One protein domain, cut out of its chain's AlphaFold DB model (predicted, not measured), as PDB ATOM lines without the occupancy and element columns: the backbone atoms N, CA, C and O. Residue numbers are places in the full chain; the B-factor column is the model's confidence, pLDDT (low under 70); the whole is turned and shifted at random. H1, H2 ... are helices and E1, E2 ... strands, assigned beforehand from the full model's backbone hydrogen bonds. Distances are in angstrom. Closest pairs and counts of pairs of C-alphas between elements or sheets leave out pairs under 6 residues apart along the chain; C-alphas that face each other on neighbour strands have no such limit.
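What this domain is: This is residues 11 to 93 of the 102 residues of the protein "DUF3883 domain-containing protein" of candidate division MSBL1 archaeon SCGC-AAA259E19 (UniProt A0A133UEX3). Little regular structure is present: a two-stranded hairpin, E1 and E2, with one short helix, H1, before it, and a long tail whose residues 80 to 86 and 88 to 93 stick out. The printed part has 83 residues, with H1, E1 and E2 in chain order; the sheet is antiparallel and the class mixed, with 22 residues in named elements. It is extended, with a radius of gyration of the C-alphas of 19.2 A, spanning 60 by 36 by 22 A.

How they stand to each other: E1, residues 42 to 48, and E2, residues 56 to 62, form a hairpin, their directions 165 degrees apart. N 43 and O 61 are within hydrogen-bond range at 2.8 A. H1, residues 29 to 36, is apart from E2; every O i to N i+4 pair in H1 is within hydrogen-bond range.

Where its parts are: E1 measures 20.1 A, E2 19.9 A and H1 10.2 A from first to last C-alpha. C-alpha 29 begins H1 at (8.681, -11.584, -40.433); C-alpha 62 ends E2 at (10.100, -12.075, -22.711).

The domain as a whole: The farthest C-alphas, Thr 55 and Ala 93, are 60.2 A apart. The printed part has no cut. Residues 11 to 20 have pLDDT under 70.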
ATOM      1  N   GLY A  11       4.479 -20.881 -31.112       51.38
ATOM      2  CA  GLY A  11       4.890 -19.473 -31.179       51.38
ATOM      3  C   GLY A  11       6.304 -19.137 -30.738       51.38
ATOM      4  O   GLY A  11       6.658 -17.964 -30.779       51.38
ATOM      5  N   LEU A  12       7.109 -20.119 -30.335       54.91
ATOM      6  CA  LEU A  12       8.482 -19.861 -29.921       54.91
ATOM      7  C   LEU A  12       9.383 -19.684 -31.142       54.91
ATOM      8  O   LEU A  12       9.711 -20.648 -31.831       54.91
ATOM      9  N   GLU A  13       9.810 -18.450 -31.381       57.78
ATOM     10  CA  GLU A  13      10.967 -18.165 -32.221       57.78
ATOM     11  C   GLU A  13      12.171 -17.909 -31.312       57.78
ATOM     12  O   GLU A  13      12.124 -17.046 -30.441       57.78
ATOM     13  N   VAL A  14      13.228 -18.710 -31.468       55.66
ATOM     14  CA  VAL A  14      14.402 -18.705 -30.583       55.66
ATOM     15  C   VAL A  14      15.619 -18.238 -31.371       55.66
ATOM     16  O   VAL A  14      16.003 -18.866 -32.355       55.66
ATOM     17  N   LYS A  15      16.261 -17.159 -30.912       64.62
ATOM     18  CA  LYS A  15      17.473 -16.600 -31.529       64.62
ATOM     19  C   LYS A  15      18.667 -16.638 -30.584       64.62
ATOM     20  O   LYS A  15      18.850 -15.703 -29.819       64.62
ATOM     21  N   GLY A  16      19.490 -17.681 -30.688       53.94
ATOM     22  CA  GLY A  16      20.728 -17.832 -29.918       53.94
ATOM     23  C   GLY A  16      21.944 -17.162 -30.567       53.94
ATOM     24  O   GLY A  16      22.080 -17.135 -31.787       53.94
ATOM     25  N   SER A  17      22.864 -16.644 -29.752       64.88
ATOM     26  CA  SER A  17      24.180 -16.162 -30.191       64.88
ATOM     27  C   SER A  17      25.181 -16.270 -29.039       64.88
ATOM     28  O   SER A  17      24.809 -16.019 -27.899       64.88
ATOM     29  N   THR A  18      26.433 -16.631 -29.347       62.59
ATOM     30  CA  THR A  18      27.490 -17.002 -28.381       62.59
ATOM     31  C   THR A  18      28.265 -15.838 -27.766       62.59
ATOM     32  O   THR A  18      29.081 -16.048 -26.873       62.59
ATOM     33  N   ASN A  19      28.031 -14.611 -28.232       67.06
ATOM     34  CA  ASN A  19      28.708 -13.415 -27.731       67.06
ATOM     35  C   ASN A  19      27.904 -12.781 -26.585       67.06
ATOM     36  O   ASN A  19      26.719 -12.513 -26.754       67.06
ATOM     37  N   GLU A  20      28.539 -12.492 -25.454       69.62
ATOM     38  CA  GLU A  20      27.922 -11.845 -24.287       69.62
ATOM     39  C   GLU A  20      27.281 -10.483 -24.626       69.62
ATOM     40  O   GLU A  20      26.178 -10.186 -24.180       69.62
ATOM     41  N   LYS A  21      27.928  -9.666 -25.473       71.19
ATOM     42  CA  LYS A  21      27.561  -8.249 -25.697       71.19
ATOM     43  C   LYS A  21      26.789  -7.977 -26.993       71.19
ATOM     44  O   LYS A  21      26.663  -6.831 -27.417       71.19
ATOM     45  N   GLY A  22      26.320  -9.018 -27.676       71.38
ATOM     46  CA  GLY A  22      25.643  -8.869 -28.966       71.38
ATOM     47  C   GLY A  22      24.181  -8.435 -28.831       71.38
ATOM     48  O   GLY A  22      23.439  -8.983 -28.017       71.38
ATOM     49  N   SER A  23      23.719  -7.531 -29.697       80.88
ATOM     50  CA  SER A  23      22.284  -7.283 -29.871       80.88
ATOM     51  C   SER A  23      21.648  -8.327 -30.792       80.88
ATOM     52  O   SER A  23      22.319  -8.976 -31.598       80.88
ATOM     53  N   ILE A  24      20.338  -8.528 -30.652       83.31
ATOM     54  CA  ILE A  24      19.539  -9.324 -31.588       83.31
ATOM     55  C   ILE A  24      18.738  -8.335 -32.424       83.31
ATOM     56  O   ILE A  24      17.906  -7.606 -31.896       83.31
ATOM     57  N   THR A  25      19.013  -8.286 -33.725       86.56
ATOM     58  CA  THR A  25      18.205  -7.483 -34.649       86.56
ATOM     59  C   THR A  25      17.027  -8.329 -35.123       86.56
ATOM     60  O   THR A  25      17.214  -9.470 -35.556       86.56
ATOM     61  N   LEU A  26      15.821  -7.780 -35.005       86.38
ATOM     62  CA  LEU A  26      14.601  -8.343 -35.574       86.38
ATOM     63  C   LEU A  26      14.321  -7.629 -36.895       86.38
ATOM     64  O   LEU A  26      14.334  -6.398 -36.927       86.38
ATOM     65  N   LYS A  27      14.107  -8.381 -37.978       87.44
ATOM     66  CA  LYS A  27      13.769  -7.827 -39.299       87.44
ATOM     67  C   LYS A  27      12.641  -8.623 -39.956       87.44
ATOM     68  O   LYS A  27      12.491  -9.813 -39.690       87.44
ATOM     69  N   GLY A  28      11.879  -7.969 -40.837       86.56
ATOM     70  CA  GLY A  28      10.792  -8.593 -41.603       86.56
ATOM     71  C   GLY A  28       9.845  -9.405 -40.714       86.56
ATOM     72  O   GLY A  28       9.448  -8.941 -39.645       86.56
ATOM     73  N   ASN A  29       9.584 -10.650 -41.115       84.56
ATOM     74  CA  ASN A  29       8.681 -11.584 -40.433       84.56
ATOM     75  C   ASN A  29       8.995 -11.794 -38.940       84.56
ATOM     76  O   ASN A  29       8.114 -12.160 -38.167       84.56
ATOM     77  N   GLU A  30      10.245 -11.611 -38.512       85.00
ATOM     78  CA  GLU A  30      10.645 -11.781 -37.110       85.00
ATOM     79  C   GLU A  30      10.125 -10.625 -36.248       85.00
ATOM     80  O   GLU A  30       9.652 -10.831 -35.132       85.00
ATOM     81  N   LEU A  31      10.201  -9.398 -36.781       88.25
ATOM     82  CA  LEU A  31       9.649  -8.213 -36.133       88.25
ATOM     83  C   LEU A  31       8.120  -8.294 -36.104       88.25
ATOM     84  O   LEU A  31       7.535  -8.045 -35.053       88.25
ATOM     85  N   GLU A  32       7.500  -8.707 -37.210       88.56
ATOM     86  CA  GLU A  32       6.047  -8.908 -37.300       88.56
ATOM     87  C   GLU A  32       5.562  -9.922 -36.257       88.56
ATOM     88  O   GLU A  32       4.691  -9.623 -35.448       88.56
ATOM     89  N   LYS A  33       6.200 -11.093 -36.159       86.12
ATOM     90  CA  LYS A  33       5.850 -12.082 -35.127       86.12
ATOM     91  C   LYS A  33       6.077 -11.575 -33.709       86.12
ATOM     92  O   LYS A  33       5.292 -11.907 -32.822       86.12
ATOM     93  N   ALA A  34       7.147 -10.816 -33.471       87.50
ATOM     94  CA  ALA A  34       7.392 -10.221 -32.162       87.50
ATOM     95  C   ALA A  34       6.304  -9.204 -31.789       87.50
ATOM     96  O   ALA A  34       5.975  -9.093 -30.612       87.50
ATOM     97  N   GLN A  35       5.724  -8.507 -32.772       89.31
ATOM     98  CA  GLN A  35       4.581  -7.608 -32.594       89.31
ATOM     99  C   GLN A  35       3.266  -8.375 -32.390       89.31
ATOM    100  O   GLN A  35       2.508  -8.030 -31.488       89.31
ATOM    101  N   ASP A  36       3.021  -9.432 -33.164       90.06
ATOM    102  CA  ASP A  36       1.773 -10.204 -33.124       90.06
ATOM    103  C   ASP A  36       1.670 -11.105 -31.889       90.06
ATOM    104  O   ASP A  36       0.587 -11.340 -31.353       90.06
ATOM    105  N   LYS A  37       2.805 -11.639 -31.426       87.38
ATOM    106  CA  LYS A  37       2.872 -12.648 -30.360       87.38
ATOM    107  C   LYS A  37       3.639 -12.162 -29.134       87.38
ATOM    108  O   LYS A  37       4.324 -12.965 -28.505       87.38
ATOM    109  N   ARG A  38       3.512 -10.884 -28.758       84.19
ATOM    110  CA  ARG A  38       4.263 -10.264 -27.637       84.19
ATOM    111  C   ARG A  38       4.308 -11.126 -26.378       84.19
ATOM    112  O   ARG A  38       5.375 -11.371 -25.823       84.19
ATOM    113  N   GLU A  39       3.158 -11.662 -25.972       84.06
ATOM    114  CA  GLU A  39       3.021 -12.471 -24.755       84.06
ATOM    115  C   GLU A  39       3.754 -13.820 -24.804       84.06
ATOM    116  O   GLU A  39       3.997 -14.417 -23.755       84.06
ATOM    117  N   ASN A  40       4.119 -14.292 -25.998       83.88
ATOM    118  CA  ASN A  40       4.734 -15.597 -26.240       83.88
ATOM    119  C   ASN A  40       6.044 -15.510 -27.043       83.88
ATOM    120  O   ASN A  40       6.566 -16.540 -27.470       83.88
ATOM    121  N   TYR A  41       6.589 -14.305 -27.232       85.00
ATOM    122  CA  TYR A  41       7.845 -14.085 -27.939       85.00
ATOM    123  C   TYR A  41       8.995 -13.939 -26.943       85.00
ATOM    124  O   TYR A  41       8.961 -13.093 -26.044       85.00
ATOM    125  N   PHE A  42      10.024 -14.767 -27.109       86.50
ATOM    126  CA  PHE A  42      11.171 -14.822 -26.211       86.50
ATOM    127  C   PHE A  42      12.471 -14.721 -26.999       86.50
ATOM    128  O   PHE A  42      12.660 -15.406 -27.999       86.50
ATOM    129  N   LEU A  43      13.403 -13.918 -26.502       85.56
ATOM    130  CA  LEU A  43      14.787 -13.928 -26.955       85.56
ATOM    131  C   LEU A  43      15.646 -14.680 -25.949       85.56
ATOM    132  O   LEU A  43      15.504 -14.485 -24.744       85.56
ATOM    133  N   TYR A  44      16.551 -15.515 -26.448       84.62
ATOM    134  CA  TYR A  44      17.447 -16.325 -25.630       84.62
ATOM    135  C   TYR A  44      18.883 -16.120 -26.082       84.62
ATOM    136  O   TYR A  44      19.183 -16.318 -27.251       84.62
ATOM    137  N   ARG A  45      19.802 -15.795 -25.179       83.12
ATOM    138  CA  ARG A  45      21.225 -15.662 -25.504       83.12
ATOM    139  C   ARG A  45      22.041 -16.578 -24.611       83.12
ATOM    140  O   ARG A  45      21.950 -16.469 -23.395       83.12
ATOM    141  N   VAL A  46      22.823 -17.464 -25.226       84.38
ATOM    142  CA  VAL A  46      23.733 -18.374 -24.524       84.38
ATOM    143  C   VAL A  46      25.153 -17.933 -24.804       84.38
ATOM    144  O   VAL A  46      25.536 -17.924 -25.964       84.38
ATOM    145  N   TYR A  47      25.945 -17.621 -23.790       84.25
ATOM    146  CA  TYR A  47      27.356 -17.275 -23.966       84.25
ATOM    147  C   TYR A  47      28.223 -18.010 -22.954       84.25
ATOM    148  O   TYR A  47      27.759 -18.451 -21.903       84.25
ATOM    149  N   GLN A  48      29.492 -18.191 -23.302       83.81
ATOM    150  CA  GLN A  48      30.452 -18.803 -22.397       83.81
ATOM    151  C   GLN A  48      30.812 -17.805 -21.294       83.81
ATOM    152  O   GLN A  48      31.152 -16.658 -21.589       83.81
ATOM    153  N   ASN A  49      30.769 -18.242 -20.035       80.31
ATOM    154  CA  ASN A  49      31.220 -17.411 -18.926       80.31
ATOM    155  C   ASN A  49      32.750 -17.269 -19.008       80.31
ATOM    156  O   ASN A  49      33.499 -18.251 -18.970       80.31
ATOM    157  N   THR A  50      33.214 -16.030 -19.133       80.06
ATOM    158  CA  THR A  50      34.638 -15.701 -19.287       80.06
ATOM    159  C   THR A  50      35.447 -15.939 -18.007       80.06
ATOM    160  O   THR A  50      36.645 -16.203 -18.086       80.06
ATOM    161  N   GLY A  51      34.805 -15.914 -16.837       83.62
ATOM    162  CA  GLY A  51      35.396 -16.206 -15.530       83.62
ATOM    163  C   GLY A  51      35.354 -17.682 -15.120       83.62
ATOM    164  O   GLY A  51      35.910 -18.040 -14.083       83.62
ATOM    165  N   SER A  52      34.701 -18.557 -15.889       85.88
ATOM    166  CA  SER A  52      34.599 -19.993 -15.591       85.88
ATOM    167  C   SER A  52      34.563 -20.824 -16.882       85.88
ATOM    168  O   SER A  52      33.485 -21.171 -17.377       85.88
ATOM    169  N   PRO A  53      35.739 -21.162 -17.452       82.81
ATOM    170  CA  PRO A  53      35.838 -21.963 -18.668       82.81
ATOM    171  C   PRO A  53      35.047 -23.273 -18.561       82.81
ATOM    172  O   PRO A  53      35.141 -23.986 -17.566       82.81
ATOM    173  N   GLY A  54      34.265 -23.590 -19.593       84.19
ATOM    174  CA  GLY A  54      33.382 -24.762 -19.604       84.19
ATOM    175  C   GLY A  54      31.996 -24.530 -18.994       84.19
ATOM    176  O   GLY A  54      31.164 -25.432 -19.057       84.19
ATOM    177  N   THR A  55      31.715 -23.337 -18.462       86.12
ATOM    178  CA  THR A  55      30.363 -22.940 -18.045       86.12
ATOM    179  C   THR A  55      29.736 -21.968 -19.043       86.12
ATOM    180  O   THR A  55      30.423 -21.184 -19.704       86.12
ATOM    181  N   PHE A  56      28.413 -22.045 -19.164       84.56
ATOM    182  CA  PHE A  56      27.614 -21.214 -20.056       84.56
ATOM    183  C   PHE A  56      26.522 -20.519 -19.253       84.56
ATOM    184  O   PHE A  56      25.953 -21.106 -18.334       84.56
ATOM    185  N   GLU A  57      26.209 -19.293 -19.640       85.88
ATOM    186  CA  GLU A  57      25.091 -18.527 -19.102       85.88
ATOM    187  C   GLU A  57      24.002 -18.404 -20.161       85.88
ATOM    188  O   GLU A  57      24.298 -18.298 -21.351       85.88
ATOM    189  N   LEU A  58      22.742 -18.434 -19.720       85.81
ATOM    190  CA  LEU A  58      21.564 -18.233 -20.556       85.81
ATOM    191  C   LEU A  58      20.796 -17.013 -20.048       85.81
ATOM    192  O   LEU A  58      20.320 -17.000 -18.916       85.81
ATOM    193  N   VAL A  59      20.609 -16.030 -20.922       87.38
ATOM    194  CA  VAL A  59      19.733 -14.879 -20.696       87.38
ATOM    195  C   VAL A  59      18.452 -15.081 -21.491       87.38
ATOM    196  O   VAL A  59      18.512 -15.368 -22.686       87.38
ATOM    197  N   SER A  60      17.298 -14.916 -20.845       88.12
ATOM    198  CA  SER A  60      15.980 -14.951 -21.483       88.12
ATOM    199  C   SER A  60      15.261 -13.614 -21.324       88.12
ATOM    200  O   SER A  60      15.127 -13.131 -20.200       88.12
ATOM    201  N   LEU A  61      14.741 -13.058 -22.417       88.19
ATOM    202  CA  LEU A  61      13.925 -11.845 -22.419       88.19
ATOM    203  C   LEU A  61      12.560 -12.133 -23.049       88.19
ATOM    204  O   LEU A  61      12.483 -12.488 -24.224       88.19
ATOM    205  N   LYS A  62      11.494 -11.976 -22.263       90.25
ATOM    206  CA  LYS A  62      10.100 -12.075 -22.711       90.25
ATOM    207  C   LYS A  62       9.603 -10.707 -23.181       90.25
ATOM    208  O   LYS A  62       9.939  -9.721 -22.540       90.25
ATOM    209  N   ASP A  63       8.787 -10.671 -24.239       89.44
ATOM    210  CA  ASP A  63       8.258  -9.432 -24.841       89.44
ATOM    211  C   ASP A  63       9.367  -8.383 -25.047       89.44
ATOM    212  O   ASP A  63       9.373  -7.325 -24.414       89.44
ATOM    213  N   PRO A  64      10.347  -8.659 -25.928       86.44
ATOM    214  CA  PRO A  64      11.497  -7.773 -26.107       86.44
ATOM    215  C   PRO A  64      11.099  -6.367 -26.577       86.44
ATOM    216  O   PRO A  64      11.822  -5.408 -26.330       86.44
ATOM    217  N   LEU A  65       9.938  -6.225 -27.226       88.44
ATOM    218  CA  LEU A  65       9.410  -4.936 -27.666       88.44
ATOM    219  C   LEU A  65       8.802  -4.118 -26.512       88.44
ATOM    220  O   LEU A  65       8.484  -2.942 -26.699       88.44
ATOM    221  N   GLY A  66       8.545  -4.736 -25.352       88.38
ATOM    222  CA  GLY A  66       7.965  -4.095 -24.166       88.38
ATOM    223  C   GLY A  66       9.005  -3.400 -23.289       88.38
ATOM    224  O   GLY A  66       8.668  -2.508 -22.514       88.38
ATOM    225  N   CYS A  67      10.277  -3.761 -23.445       86.44
ATOM    226  CA  CYS A  67      11.382  -3.239 -22.651       86.44
ATOM    227  C   CYS A  67      12.086  -2.102 -23.398       86.44
ATOM    228  O   CYS A  67      13.071  -2.331 -24.095       86.44
ATOM    229  N   SER A  68      11.606  -0.863 -23.250       83.00
ATOM    230  CA  SER A  68      12.158   0.301 -23.971       83.00
ATOM    231  C   SER A  68      13.661   0.510 -23.763       83.00
ATOM    232  O   SER A  68      14.340   0.973 -24.670       83.00
ATOM    233  N   GLU A  69      14.184   0.144 -22.594       86.12
ATOM    234  CA  GLU A  69      15.612   0.202 -22.248       86.12
ATOM    235  C   GLU A  69      16.484  -0.834 -22.979       86.12
ATOM    236  O   GLU A  69      17.685  -0.632 -23.124       86.12
ATOM    237  N   ALA A  70      15.886  -1.927 -23.462       82.88
ATOM    238  CA  ALA A  70      16.571  -2.977 -24.215       82.88
ATOM    239  C   ALA A  70      16.528  -2.745 -25.737       82.88
ATOM    240  O   ALA A  70      17.131  -3.508 -26.497       82.88
ATOM    241  N   LEU A  71      15.797  -1.721 -26.194       84.25
ATOM    242  CA  LEU A  71      15.576  -1.445 -27.609       84.25
ATOM    243  C   LEU A  71      16.576  -0.423 -28.148       84.25
ATOM    244  O   LEU A  71      16.627   0.720 -27.704       84.25
ATOM    245  N   ASP A  72      17.281  -0.822 -29.203       84.44
ATOM    246  CA  ASP A  72      18.065   0.068 -30.055       84.44
ATOM    247  C   ASP A  72      17.413   0.127 -31.446       84.44
ATOM    248  O   ASP A  72      17.242  -0.900 -32.114       84.44
ATOM    249  N   ARG A  73      16.977   1.319 -31.871       77.12
ATOM    250  CA  ARG A  73      16.255   1.500 -33.139       77.12
ATOM    251  C   ARG A  73      17.251   1.573 -34.289       77.12
ATOM    252  O   ARG A  73      17.970   2.554 -34.430       77.12
ATOM    253  N   LYS A  74      17.223   0.573 -35.170       81.62
ATOM    254  CA  LYS A  74      17.967   0.591 -36.436       81.62
ATOM    255  C   LYS A  74      17.029   0.896 -37.595       81.62
ATOM    256  O   LYS A  74      15.999   0.243 -37.736       81.62
ATOM    257  N   MET A  75      17.405   1.865 -38.424       79.50
ATOM    258  CA  MET A  75      16.714   2.192 -39.671       79.50
ATOM    259  C   MET A  75      17.569   1.749 -40.853       79.50
ATOM    260  O   MET A  75      18.779   1.964 -40.864       79.50
ATOM    261  N   GLU A  76      16.935   1.134 -41.842       85.19
ATOM    262  CA  GLU A  76      17.552   0.757 -43.109       85.19
ATOM    263  C   GLU A  76      16.813   1.515 -44.209       85.19
ATOM    264  O   GLU A  76      15.599   1.380 -44.346       85.19
ATOM    265  N   ILE A  77      17.531   2.376 -44.926       90.19
ATOM    266  CA  ILE A  77      16.964   3.253 -45.952       90.19
ATOM    267  C   ILE A  77      17.569   2.838 -47.286       90.19
ATOM    268  O   ILE A  77      18.789   2.862 -47.441       90.19
ATOM    269  N   ASN A  78      16.718   2.467 -48.241       91.25
ATOM    270  CA  ASN A  78      17.127   2.221 -49.616       91.25
ATOM    271  C   ASN A  78      16.639   3.384 -50.500       91.25
ATOM    272  O   ASN A  78      15.434   3.461 -50.749       91.25
ATOM    273  N   PRO A  79      17.527   4.274 -50.989       92.62
ATOM    274  CA  PRO A  79      17.119   5.380 -51.856       92.62
ATOM    275  C   PRO A  79      16.520   4.885 -53.182       92.62
ATOM    276  O   PRO A  79      15.706   5.571 -53.783       92.62
ATOM    277  N   PHE A  80      16.824   3.663 -53.615       93.44
ATOM    278  CA  PHE A  80      16.259   3.084 -54.837       93.44
ATOM    279  C   PHE A  80      14.837   2.520 -54.664       93.44
ATOM    280  O   PHE A  80      14.285   1.965 -55.606       93.44
ATOM    281  N   HIS A  81      14.241   2.611 -53.470       92.50
ATOM    282  CA  HIS A  81      12.862   2.175 -53.203       92.50
ATOM    283  C   HIS A  81      11.860   3.341 -53.153       92.50
ATOM    284  O   HIS A  81      10.757   3.180 -52.632       92.50
ATOM    285  N   THR A  82      12.231   4.519 -53.656       93.00
ATOM    286  CA  THR A  82      11.336   5.677 -53.742       93.00
ATOM    287  C   THR A  82      11.578   6.463 -55.027       93.00
ATOM    288  O   THR A  82      12.717   6.601 -55.469       93.00
ATOM    289  N   GLU A  83      10.499   7.002 -55.592       93.12
ATOM    290  CA  GLU A  83      10.521   7.899 -56.757       93.12
ATOM    291  C   GLU A  83      10.971   9.327 -56.390       93.12
ATOM    292  O   GLU A  83      11.211  10.147 -57.269       93.12
ATOM    293  N   GLU A  84      11.088   9.644 -55.094       95.81
ATOM    294  CA  GLU A  84      11.590  10.942 -54.611       95.81
ATOM    295  C   GLU A  84      13.121  11.071 -54.696       95.81
ATOM    296  O   GLU A  84      13.670  12.138 -54.420       95.81
ATOM    297  N   SER A  85      13.832   9.995 -55.041       96.81
ATOM    298  CA  SER A  85      15.291  10.014 -55.109       96.81
ATOM    299  C   SER A  85      15.786  10.624 -56.415       96.81
ATOM    300  O   SER A  85      15.428  10.185 -57.504       96.81
ATOM    301  N   GLU A  86      16.696  11.589 -56.303       96.25
ATOM    302  CA  GLU A  86      17.425  12.139 -57.443       96.25
ATOM    303  C   GLU A  86      18.672  11.289 -57.731       96.25
ATOM    304  O   GLU A  86      19.476  11.014 -56.837       96.25
ATOM    305  N   CYS A  87      18.838  10.863 -58.986       94.06
ATOM    306  CA  CYS A  87      19.997  10.097 -59.439       94.06
ATOM    307  C   CYS A  87      20.846  10.960 -60.376       94.06
ATOM    308  O   CYS A  87      20.327  11.528 -61.337       94.06
ATOM    309  N   PHE A  88      22.150  11.034 -60.109       94.12
ATOM    310  CA  PHE A  88      23.103  11.779 -60.924       94.12
ATOM    311  C   PHE A  88      24.078  10.808 -61.583       94.12
ATOM    312  O   PHE A  88      24.657   9.951 -60.914       94.12
ATOM    313  N   GLU A  89      24.275  10.960 -62.888       91.69
ATOM    314  CA  GLU A  89      25.337  10.278 -63.619       91.69
ATOM    315  C   GLU A  89      26.630  11.092 -63.491       91.69
ATOM    316  O   GLU A  89      26.616  12.318 -63.616       91.69
ATOM    317  N   LEU A  90      27.736  10.421 -63.173       91.38
ATOM    318  CA  LEU A  90      29.037  11.052 -62.968       91.38
ATOM    319  C   LEU A  90      30.034  10.489 -63.975       91.38
ATOM    320  O   LEU A  90      30.221   9.276 -64.054       91.38
ATOM    321  N   GLU A  91      30.710  11.381 -64.692       89.56
ATOM    322  CA  GLU A  91      31.848  11.048 -65.546       89.56
ATOM    323  C   GLU A  91      33.152  11.361 -64.802       89.56
ATOM    324  O   GLU A  91      33.250  12.349 -64.065       89.56
ATOM    325  N   SER A  92      34.169  10.513 -64.963       82.81
ATOM    326  CA  SER A  92      35.498  10.800 -64.430       82.81
ATOM    327  C   SER A  92      36.114  11.969 -65.189       82.81
ATOM    328  O   SER A  92      36.170  11.956 -66.417       82.81
ATOM    329  N   ALA A  93      36.626  12.962 -64.464       79.00
ATOM    330  CA  ALA A  93      37.462  13.985 -65.067       79.00
ATOM    331  C   ALA A  93      38.814  13.353 -65.424       79.00
ATOM    332  O   ALA A  93      39.677  13.193 -64.560       79.00
TER     333      ALA A  93